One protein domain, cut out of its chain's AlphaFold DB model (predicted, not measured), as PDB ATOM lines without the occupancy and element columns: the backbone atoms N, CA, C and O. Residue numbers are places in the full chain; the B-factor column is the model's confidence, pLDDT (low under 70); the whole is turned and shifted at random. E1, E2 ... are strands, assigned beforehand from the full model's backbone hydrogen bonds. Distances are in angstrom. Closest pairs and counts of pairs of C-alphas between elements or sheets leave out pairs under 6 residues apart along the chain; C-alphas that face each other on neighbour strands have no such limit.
ATOM      1  N   GLY A 123      37.075 -55.343  38.986       93.50
ATOM      2  CA  GLY A 123      37.769 -54.410  38.094       93.50
ATOM      3  C   GLY A 123      38.203 -55.001  36.755       93.50
ATOM      4  O   GLY A 123      38.784 -54.284  35.936       93.50
ATOM      5  N   SER A 124      37.943 -56.291  36.515       94.69
ATOM      6  CA  SER A 124      38.463 -57.019  35.360       94.69
ATOM      7  C   SER A 124      37.426 -57.908  34.673       94.69
ATOM      8  O   SER A 124      36.358 -58.200  35.205       94.69
ATOM      9  N   THR A 125      37.760 -58.332  33.461       95.88
ATOM     10  CA  THR A 125      37.004 -59.277  32.638       95.88
ATOM     11  C   THR A 125      37.967 -60.226  31.934       95.88
ATOM     12  O   THR A 125      39.174 -59.991  31.939       95.88
ATOM     13  N   ASN A 126      37.468 -61.300  31.330       95.94
ATOM     14  CA  ASN A 126      38.311 -62.219  30.574       95.94
ATOM     15  C   ASN A 126      38.878 -61.557  29.307       95.94
ATOM     16  O   ASN A 126      38.295 -60.624  28.750       95.94
ATOM     17  N   THR A 127      40.022 -62.041  28.835       95.44
ATOM     18  CA  THR A 127      40.507 -61.752  27.481       95.44
ATOM     19  C   THR A 127      39.589 -62.392  26.438       95.44
ATOM     20  O   THR A 127      38.819 -63.299  26.755       95.44
ATOM     21  N   ASP A 128      39.642 -61.925  25.188       95.56
ATOM     22  CA  ASP A 128      38.698 -62.367  24.143       95.56
ATOM     23  C   ASP A 128      38.869 -63.859  23.789       95.56
ATOM     24  O   ASP A 128      37.931 -64.509  23.339       95.56
ATOM     25  N   ASP A 129      40.054 -64.409  24.057       96.38
ATOM     26  CA  ASP A 129      40.424 -65.821  23.930       96.38
ATOM     27  C   ASP A 129      40.256 -66.624  25.240       96.38
ATOM     28  O   ASP A 129      40.584 -67.806  25.286       96.38
ATOM     29  N   PHE A 130      39.750 -66.001  26.312       97.62
ATOM     30  CA  PHE A 130      39.538 -66.604  27.637       97.62
ATOM     31  C   PHE A 130      40.811 -67.163  28.308       97.62
ATOM     32  O   PHE A 130      40.729 -67.939  29.263       97.62
ATOM     33  N   THR A 131      42.004 -66.778  27.852       96.56
ATOM     34  CA  THR A 131      43.277 -67.297  28.386       96.56
ATOM     35  C   THR A 131      43.768 -66.549  29.625       96.56
ATOM     36  O   THR A 131      44.617 -67.056  30.363       96.56
ATOM     37  N   GLY A 132      43.209 -65.370  29.903       94.25
ATOM     38  CA  GLY A 132      43.537 -64.567  31.073       94.25
ATOM     39  C   GLY A 132      42.488 -63.505  31.387       94.25
ATOM     40  O   GLY A 132      41.363 -63.540  30.886       94.25
ATOM     41  N   CYS A 133      42.881 -62.536  32.211       95.00
ATOM     42  CA  CYS A 133      42.050 -61.395  32.582       95.00
ATOM     43  C   CYS A 133      42.655 -60.075  32.096       95.00
ATOM     44  O   CYS A 133      43.875 -59.897  32.067       95.00
ATOM     45  N   LYS A 134      41.785 -59.121  31.766       93.81
ATOM     46  CA  LYS A 134      42.101 -57.737  31.405       93.81
ATOM     47  C   LYS A 134      41.276 -56.765  32.243       93.81
ATOM     48  O   LYS A 134      40.136 -57.052  32.601       93.81
ATOM     49  N   CYS A 135      41.849 -55.611  32.552       95.50
ATOM     50  CA  CYS A 135      41.188 -54.585  33.354       95.50
ATOM     51  C   CYS A 135      40.178 -53.781  32.533       95.50
ATOM     52  O   CYS A 135      40.363 -53.589  31.330       95.50
ATOM     53  N   TYR A 136      39.111 -53.308  33.179       94.94
ATOM     54  CA  TYR A 136      38.138 -52.423  32.532       94.94
ATOM     55  C   TYR A 136      38.689 -51.010  32.306       94.94
ATOM     56  O   TYR A 136      38.398 -50.400  31.276       94.94
ATOM     57  N   ASP A 137      39.461 -50.500  33.267       95.62
ATOM     58  CA  ASP A 137      40.126 -49.197  33.214       95.62
ATOM     59  C   ASP A 137      41.452 -49.309  32.442       95.62
ATOM     60  O   ASP A 137      42.304 -50.133  32.781       95.62
ATOM     61  N   SER A 138      41.637 -48.485  31.408       93.50
ATOM     62  CA  SER A 138      42.853 -48.475  30.583       93.50
ATOM     63  C   SER A 138      44.076 -47.902  31.300       93.50
ATOM     64  O   SER A 138      45.199 -48.109  30.851       93.50
ATOM     65  N   ASN A 139      43.867 -47.174  32.397       95.12
ATOM     66  CA  ASN A 139      44.920 -46.639  33.254       95.12
ATOM     67  C   ASN A 139      45.301 -47.616  34.381       95.12
ATOM     68  O   ASN A 139      46.105 -47.280  35.254       95.12
ATOM     69  N   ALA A 140      44.732 -48.822  34.392       93.56
ATOM     70  CA  ALA A 140      45.212 -49.930  35.201       93.56
ATOM     71  C   ALA A 140      46.298 -50.718  34.447       93.56
ATOM     72  O   ALA A 140      46.252 -50.850  33.225       93.56
ATOM     73  N   VAL A 141      47.288 -51.258  35.164       86.75
ATOM     74  CA  VAL A 141      48.168 -52.286  34.590       86.75
ATOM     75  C   VAL A 141      47.375 -53.551  34.299       86.75
ATOM     76  O   VAL A 141      46.342 -53.812  34.918       86.75
ATOM     77  N   THR A 142      47.901 -54.364  33.386       78.19
ATOM     78  CA  THR A 142      47.413 -55.717  33.132       78.19
ATOM     79  C   THR A 142      47.331 -56.518  34.438       78.19
ATOM     80  O   THR A 142      48.134 -56.331  35.352       78.19
ATOM     81  N   TRP A 143      46.320 -57.382  34.519       84.19
ATOM     82  CA  TRP A 143      45.943 -58.211  35.665       84.19
ATOM     83  C   TRP A 143      47.109 -58.729  36.529       84.19
ATOM     84  O   TRP A 143      48.017 -59.396  36.033       84.19
ATOM     85  N   SER A 144      47.049 -58.489  37.847       85.12
ATOM     86  CA  SER A 144      47.965 -59.113  38.807       85.12
ATOM     87  C   SER A 144      47.420 -60.479  39.214       85.12
ATOM     88  O   SER A 144      46.503 -60.559  40.034       85.12
ATOM     89  N   ALA A 145      47.998 -61.547  38.656       80.06
ATOM     90  CA  ALA A 145      47.623 -62.924  38.983       80.06
ATOM     91  C   ALA A 145      47.790 -63.231  40.479       80.06
ATOM     92  O   ALA A 145      46.878 -63.783  41.087       80.06
ATOM     93  N   ASP A 146      48.888 -62.773  41.093       83.69
ATOM     94  CA  ASP A 146      49.175 -62.996  42.520       83.69
ATOM     95  C   ASP A 146      48.100 -62.415  43.442       83.69
ATOM     96  O   ASP A 146      47.783 -62.975  44.490       83.69
ATOM     97  N   LYS A 147      47.551 -61.258  43.064       81.69
ATOM     98  CA  LYS A 147      46.563 -60.537  43.870       81.69
ATOM     99  C   LYS A 147      45.129 -60.730  43.393       81.69
ATOM    100  O   LYS A 147      44.229 -60.150  44.003       81.69
ATOM    101  N   ASN A 148      44.937 -61.483  42.311       86.50
ATOM    102  CA  ASN A 148      43.662 -61.695  41.641       86.50
ATOM    103  C   ASN A 148      42.871 -60.379  41.459       86.50
ATOM    104  O   ASN A 148      41.674 -60.322  41.751       86.50
ATOM    105  N   GLN A 149      43.546 -59.296  41.047       89.62
ATOM    106  CA  GLN A 149      42.930 -57.970  40.897       89.62
ATOM    107  C   GLN A 149      43.673 -57.061  39.911       89.62
ATOM    108  O   GLN A 149      44.868 -57.224  39.645       89.62
ATOM    109  N   CYS A 150      42.964 -56.044  39.425       94.00
ATOM    110  CA  CYS A 150      43.555 -54.926  38.700       94.00
ATOM    111  C   CYS A 150      44.229 -53.935  39.648       94.00
ATOM    112  O   CYS A 150      43.756 -53.684  40.755       94.00
ATOM    113  N   LEU A 151      45.329 -53.340  39.193       92.56
ATOM    114  CA  LEU A 151      46.079 -52.322  39.926       92.56
ATOM    115  C   LEU A 151      46.262 -51.105  39.023       92.56
ATOM    116  O   LEU A 151      46.476 -51.271  37.829       92.56
ATOM    117  N   CYS A 152      46.206 -49.888  39.566       95.12
ATOM    118  CA  CYS A 152      46.496 -48.699  38.764       95.12
ATOM    119  C   CYS A 152      47.930 -48.737  38.220       95.12
ATOM    120  O   CYS A 152      48.845 -49.212  38.901       95.12
ATOM    121  N   ALA A 153      48.121 -48.271  36.987       94.50
ATOM    122  CA  ALA A 153      49.430 -48.221  36.358       94.50
ATOM    123  C   ALA A 153      50.375 -47.244  37.070       94.50
ATOM    124  O   ALA A 153      49.980 -46.493  37.963       94.50
ATOM    125  N   ALA A 154      51.655 -47.267  36.693       93.69
ATOM    126  CA  ALA A 154      52.610 -46.294  37.211       93.69
ATOM    127  C   ALA A 154      52.137 -44.864  36.901       93.69
ATOM    128  O   ALA A 154      51.640 -44.599  35.809       93.69
ATOM    129  N   ASN A 155      52.322 -43.956  37.861       94.19
ATOM    130  CA  ASN A 155      51.842 -42.564  37.841       94.19
ATOM    131  C   ASN A 155      50.323 -42.383  37.962       94.19
ATOM    132  O   ASN A 155      49.852 -41.254  37.886       94.19
ATOM    133  N   PHE A 156      49.559 -43.449  38.204       95.19
ATOM    134  CA  PHE A 156      48.137 -43.354  38.517       95.19
ATOM    135  C   PHE A 156      47.880 -43.745  39.971       95.19
ATOM    136  O   PHE A 156      48.499 -44.672  40.499       95.19
ATOM    137  N   TYR A 157      46.937 -43.055  40.609       94.94
ATOM    138  CA  TYR A 157      46.401 -43.414  41.916       94.94
ATOM    139  C   TYR A 157      44.932 -43.823  41.801       94.94
ATOM    140  O   TYR A 157      44.218 -43.367  40.905       94.94
ATOM    141  N   GLY A 158      44.478 -44.655  42.734       94.75
ATOM    142  CA  GLY A 158      43.073 -45.036  42.854       94.75
ATOM    143  C   GLY A 158      42.872 -46.515  43.165       94.75
ATOM    144  O   GLY A 158      43.786 -47.210  43.624       94.75
ATOM    145  N   ASP A 159      41.657 -46.999  42.912       93.75
ATOM    146  CA  ASP A 159      41.264 -48.385  43.157       93.75
ATOM    147  C   ASP A 159      40.651 -49.025  41.908       93.75
ATOM    148  O   ASP A 159      39.435 -49.112  41.749       93.75
ATOM    149  N   ALA A 160      41.525 -49.525  41.030       94.31
ATOM    150  CA  ALA A 160      41.145 -50.233  39.808       94.31
ATOM    151  C   ALA A 160      40.178 -51.409  40.041       94.31
ATOM    152  O   ALA A 160      39.483 -51.805  39.109       94.31
ATOM    153  N   SER A 161      40.110 -51.971  41.257       91.38
ATOM    154  CA  SER A 161      39.182 -53.061  41.580       91.38
ATOM    155  C   SER A 161      37.711 -52.624  41.586       91.38
ATOM    156  O   SER A 161      36.830 -53.463  41.405       91.38
ATOM    157  N   GLN A 162      37.441 -51.320  41.715       93.25
ATOM    158  CA  GLN A 162      36.094 -50.745  41.633       93.25
ATOM    159  C   GLN A 162      35.631 -50.516  40.188       93.25
ATOM    160  O   GLN A 162      34.517 -50.041  39.965       93.25
ATOM    161  N   ALA A 163      36.480 -50.791  39.189       94.56
ATOM    162  CA  ALA A 163      36.129 -50.530  37.801       94.56
ATOM    163  C   ALA A 163      35.045 -51.508  37.332       94.56
ATOM    164  O   ALA A 163      35.024 -52.685  37.694       94.56
ATOM    165  N   THR A 164      34.142 -51.025  36.489       94.75
ATOM    166  CA  THR A 164      33.095 -51.844  35.874       94.75
ATOM    167  C   THR A 164      33.132 -51.680  34.360       94.75
ATOM    168  O   THR A 164      33.827 -50.816  33.824       94.75
ATOM    169  N   SER A 165      32.343 -52.483  33.643       91.81
ATOM    170  CA  SER A 165      32.199 -52.350  32.189       91.81
ATOM    171  C   SER A 165      31.743 -50.950  31.748       91.81
ATOM    172  O   SER A 165      32.054 -50.541  30.628       91.81
ATOM    173  N   THR A 166      31.064 -50.204  32.627       93.25
ATOM    174  CA  THR A 166      30.556 -48.846  32.383       93.25
ATOM    175  C   THR A 166      31.360 -47.749  33.085       93.25
ATOM    176  O   THR A 166      31.392 -46.625  32.590       93.25
ATOM    177  N   SER A 167      32.039 -48.046  34.197       92.56
ATOM    178  CA  SER A 167      32.842 -47.086  34.964       92.56
ATOM    179  C   SER A 167      34.328 -47.443  34.904       92.56
ATOM    180  O   SER A 167      34.807 -48.314  35.628       92.56
ATOM    181  N   LYS A 168      35.059 -46.750  34.024       94.00
ATOM    182  CA  LYS A 168      36.467 -47.023  33.673       94.00
ATOM    183  C   LYS A 168      37.430 -45.914  34.117       94.00
ATOM    184  O   LYS A 168      38.426 -45.672  33.451       94.00
ATOM    185  N   THR A 169      37.081 -45.177  35.170       94.00
ATOM    186  CA  THR A 169      37.804 -43.974  35.629       94.00
ATOM    187  C   THR A 169      38.279 -44.115  37.074       94.00
ATOM    188  O   THR A 169      38.263 -43.153  37.839       94.00
ATOM    189  N   GLN A 170      38.629 -45.333  37.481       95.69
ATOM    190  CA  GLN A 170      39.033 -45.642  38.852       95.69
ATOM    191  C   GLN A 170      40.522 -45.396  39.100       95.69
ATOM    192  O   GLN A 170      40.955 -45.365  40.252       95.69
ATOM    193  N   CYS A 171      41.296 -45.184  38.036       96.25
ATOM    194  CA  CYS A 171      42.690 -44.776  38.080       96.25
ATOM    195  C   CYS A 171      42.854 -43.372  37.488       96.25
ATOM    196  O   CYS A 171      42.614 -43.138  36.301       96.25
ATOM    197  N   THR A 172      43.300 -42.434  38.326       96.38
ATOM    198  CA  THR A 172      43.510 -41.022  37.976       96.38
ATOM    199  C   THR A 172      44.997 -40.691  37.984       96.38
ATOM    200  O   THR A 172      45.743 -41.200  38.816       96.38
ATOM    201  N   ASN A 173      45.446 -39.849  37.053       95.94
ATOM    202  CA  ASN A 173      46.848 -39.445  36.967       95.94
ATOM    203  C   ASN A 173      47.275 -38.654  38.219       95.94
ATOM    204  O   ASN A 173      46.540 -37.793  38.708       95.94
ATOM    205  N   CYS A 174      48.470 -38.936  38.723       95.88
ATOM    206  CA  CYS A 174      49.098 -38.185  39.795       95.88
ATOM    207  C   CYS A 174      49.342 -36.716  39.366       95.88
ATOM    208  O   CYS A 174      49.958 -36.455  38.331       95.88
ATOM    209  N   PRO A 175      48.875 -35.719  40.141       94.62
ATOM    210  CA  PRO A 175      48.998 -34.310  39.771       94.62
ATOM    211  C   PRO A 175      50.395 -33.744  40.050       94.62
ATOM    212  O   PRO A 175      51.215 -34.359  40.730       94.62
ATOM    213  N   ASN A 176      50.666 -32.525  39.572       91.06
ATOM    214  CA  ASN A 176      51.888 -31.762  39.871       91.06
ATOM    215  C   ASN A 176      53.206 -32.493  39.535       91.06
ATOM    216  O   ASN A 176      54.201 -32.309  40.232       91.06
ATOM    217  N   ASN A 177      53.219 -33.332  38.490       85.88
ATOM    218  CA  ASN A 177      54.366 -34.169  38.101       85.88
ATOM    219  C   ASN A 177      54.851 -35.128  39.207       85.88
ATOM    220  O   ASN A 177      56.011 -35.550  39.216       85.88
ATOM    221  N   THR A 178      53.970 -35.477  40.145       94.06
ATOM    222  CA  THR A 178      54.230 -36.549  41.105       94.06
ATOM    223  C   THR A 178      54.095 -37.913  40.425       94.06
ATOM    224  O   THR A 178      53.458 -38.063  39.385       94.06
ATOM    225  N   THR A 179      54.735 -38.921  41.002       94.62
ATOM    226  CA  THR A 179      54.844 -40.274  40.453       94.62
ATOM    227  C   THR A 179      54.399 -41.295  41.489       94.62
ATOM    228  O   THR A 179      54.464 -41.059  42.696       94.62
ATOM    229  N   ALA A 180      53.955 -42.453  41.018       94.06
ATOM    230  CA  ALA A 180      53.594 -43.579  41.866       94.06
ATOM    231  C   ALA A 180      54.044 -44.877  41.206       94.06
ATOM    232  O   ALA A 180      53.949 -45.032  39.987       94.06
ATOM    233  N   LYS A 181      54.510 -45.835  42.012       92.12
ATOM    234  CA  LYS A 181      54.693 -47.209  41.533       92.12
ATOM    235  C   LYS A 181      53.321 -47.819  41.237       92.12
ATOM    236  O   LYS A 181      52.348 -47.506  41.926       92.12
ATOM    237  N   ALA A 182      53.253 -48.702  40.244       91.75
ATOM    238  CA  ALA A 182      52.014 -49.389  39.889       91.75
ATOM    239  C   ALA A 182      51.380 -50.063  41.122       91.75
ATOM    240  O   ALA A 182      52.057 -50.746  41.891       91.75
ATOM    241  N   GLY A 183      50.086 -49.822  41.327       90.31
ATOM    242  CA  GLY A 183      49.301 -50.344  42.446       90.31
ATOM    243  C   GLY A 183      49.655 -49.802  43.836       90.31
ATOM    244  O   GLY A 183      49.030 -50.242  44.802       90.31
ATOM    245  N   ALA A 184      50.629 -48.892  43.960       91.56
ATOM    246  CA  ALA A 184      51.092 -48.387  45.253       91.56
ATOM    247  C   ALA A 184      50.260 -47.206  45.772       91.56
ATOM    248  O   ALA A 184      50.022 -47.124  46.974       91.56
ATOM    249  N   ALA A 185      49.807 -46.312  44.887       93.62
ATOM    250  CA  ALA A 185      49.022 -45.144  45.273       93.62
ATOM    251  C   ALA A 185      47.519 -45.449  45.244       93.62
ATOM    252  O   ALA A 185      46.958 -45.758  44.193       93.62
ATOM    253  N   LYS A 186      46.854 -45.357  46.400       93.19
ATOM    254  CA  LYS A 186      45.398 -45.551  46.524       93.19
ATOM    255  C   LYS A 186      44.648 -44.225  46.500       93.19
ATOM    256  O   LYS A 186      43.513 -44.156  46.045       93.19
ATOM    257  N   THR A 187      45.302 -43.164  46.946       94.31
ATOM    258  CA  THR A 187      44.788 -41.800  46.988       94.31
ATOM    259  C   THR A 187      45.812 -40.829  46.409       94.31
ATOM    260  O   THR A 187      46.995 -41.143  46.295       94.31
ATOM    261  N   GLN A 188      45.379 -39.607  46.092       94.38
ATOM    262  CA  GLN A 188      46.253 -38.559  45.552       94.38
ATOM    263  C   GLN A 188      47.455 -38.250  46.464       94.38
ATOM    264  O   GLN A 188      48.518 -37.875  45.979       94.38
ATOM    265  N   LYS A 189      47.302 -38.409  47.787       92.94
ATOM    266  CA  LYS A 189      48.368 -38.149  48.772       92.94
ATOM    267  C   LYS A 189      49.505 -39.168  48.711       92.94
ATOM    268  O   LYS A 189      50.593 -38.877  49.192       92.94
ATOM    269  N   ASP A 190      49.253 -40.334  48.123       94.38
ATOM    270  CA  ASP A 190      50.245 -41.399  47.986       94.38
ATOM    271  C   ASP A 190      51.173 -41.168  46.779       94.38
ATOM    272  O   ASP A 190      52.172 -41.871  46.623       94.38
ATOM    273  N   CYS A 191      50.863 -40.189  45.921       95.00
ATOM    274  CA  CYS A 191      51.745 -39.771  44.840       95.00
ATOM    275  C   CYS A 191      52.956 -39.014  45.411       95.00
ATOM    276  O   CYS A 191      52.821 -38.061  46.180       95.00
ATOM    277  N   GLN A 192      54.159 -39.428  45.016       93.06
ATOM    278  CA  GLN A 192      55.423 -38.930  45.555       93.06
ATOM    279  C   GLN A 192      56.207 -38.142  44.503       93.06
ATOM    280  O   GLN A 192      56.155 -38.450  43.312       93.06
ATOM    281  N   ASN A 193      56.986 -37.145  44.925       83.06
ATOM    282  CA  ASN A 193      57.885 -36.453  44.002       83.06
ATOM    283  C   ASN A 193      58.931 -37.434  43.432       83.06
ATOM    284  O   ASN A 193      59.393 -38.320  44.157       83.06
ATOM    285  N   PRO A 194      59.365 -37.268  42.168       68.25
ATOM    286  CA  PRO A 194      60.370 -38.139  41.552       68.25
ATOM    287  C   PRO A 194      61.630 -38.310  42.423       68.25
ATOM    288  O   PRO A 194      62.191 -39.402  42.513       68.25
ATOM    289  N   SER A 195      62.006 -37.255  43.154       60.44
ATOM    290  CA  SER A 195      63.178 -37.178  44.033       60.44
ATOM    291  C   SER A 195      63.080 -37.975  45.344       60.44
ATOM    292  O   SER A 195      64.095 -38.130  46.017       60.44
TER     293      SER A 195
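AT A GLANCE: This is residues 123 to 195 of the 228 residues of the protein "GCC2 and GCC3 family protein" of Tetrahymena thermophila (strain SB210) (UniProt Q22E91). There is little regular structure: three short two-stranded hairpins follow one another along an elongated body, E1 with E2, E3 with E4, then E5 with E6, and the unnamed residues 174 to 195 lie toward the E5 and E6 end. The 73 printed residues have no named helix and six strands, E1 to E6 in order, in three antiparallel sheets; the class is all strand, with 21 residues in named elements. The whole is compact, radius of gyration of the C-alphas 12.3 A, spanning 41 by 25 by 15 A.

IN THESE COORDINATES: E1 is residues 124 to 126, from C-alpha 124 at (38.463, -57.019, 35.360), and E2 133 to 135. E3, 140 to 144, and E4, 149 to 152, each measure 10.2 A. E5 is 156 to 158; E6, 171 to 173, ends at (46.848, -39.445, 36.967).

HOW THE PARTS SIT: In hairpin E1 and E2, N 125 and O 134 are 2.8 A apart, within hydrogen-bond range. The closest C-alphas of E2 and E3, Lys 134 and Trp 143, are 5.8 A apart. In hairpin E3 and E4, N 141 and O 151 are within range at 2.8 A. The closest C-alphas of E4 and E6, Cys 152 and Cys 171, are 5.5 A apart. In hairpin E5 and E6, N 157 and O 172 are within range at 2.8 A. E1 and E2 are apart from E5 and E6.

THE WHOLE: The farthest C-alphas, Asp 129 and Ser 195, are 41.7 A apart. The printed part has no cut. The E5 to E6 link is long, 12 residues. Residues 194 to 195 have pLDDT under 70.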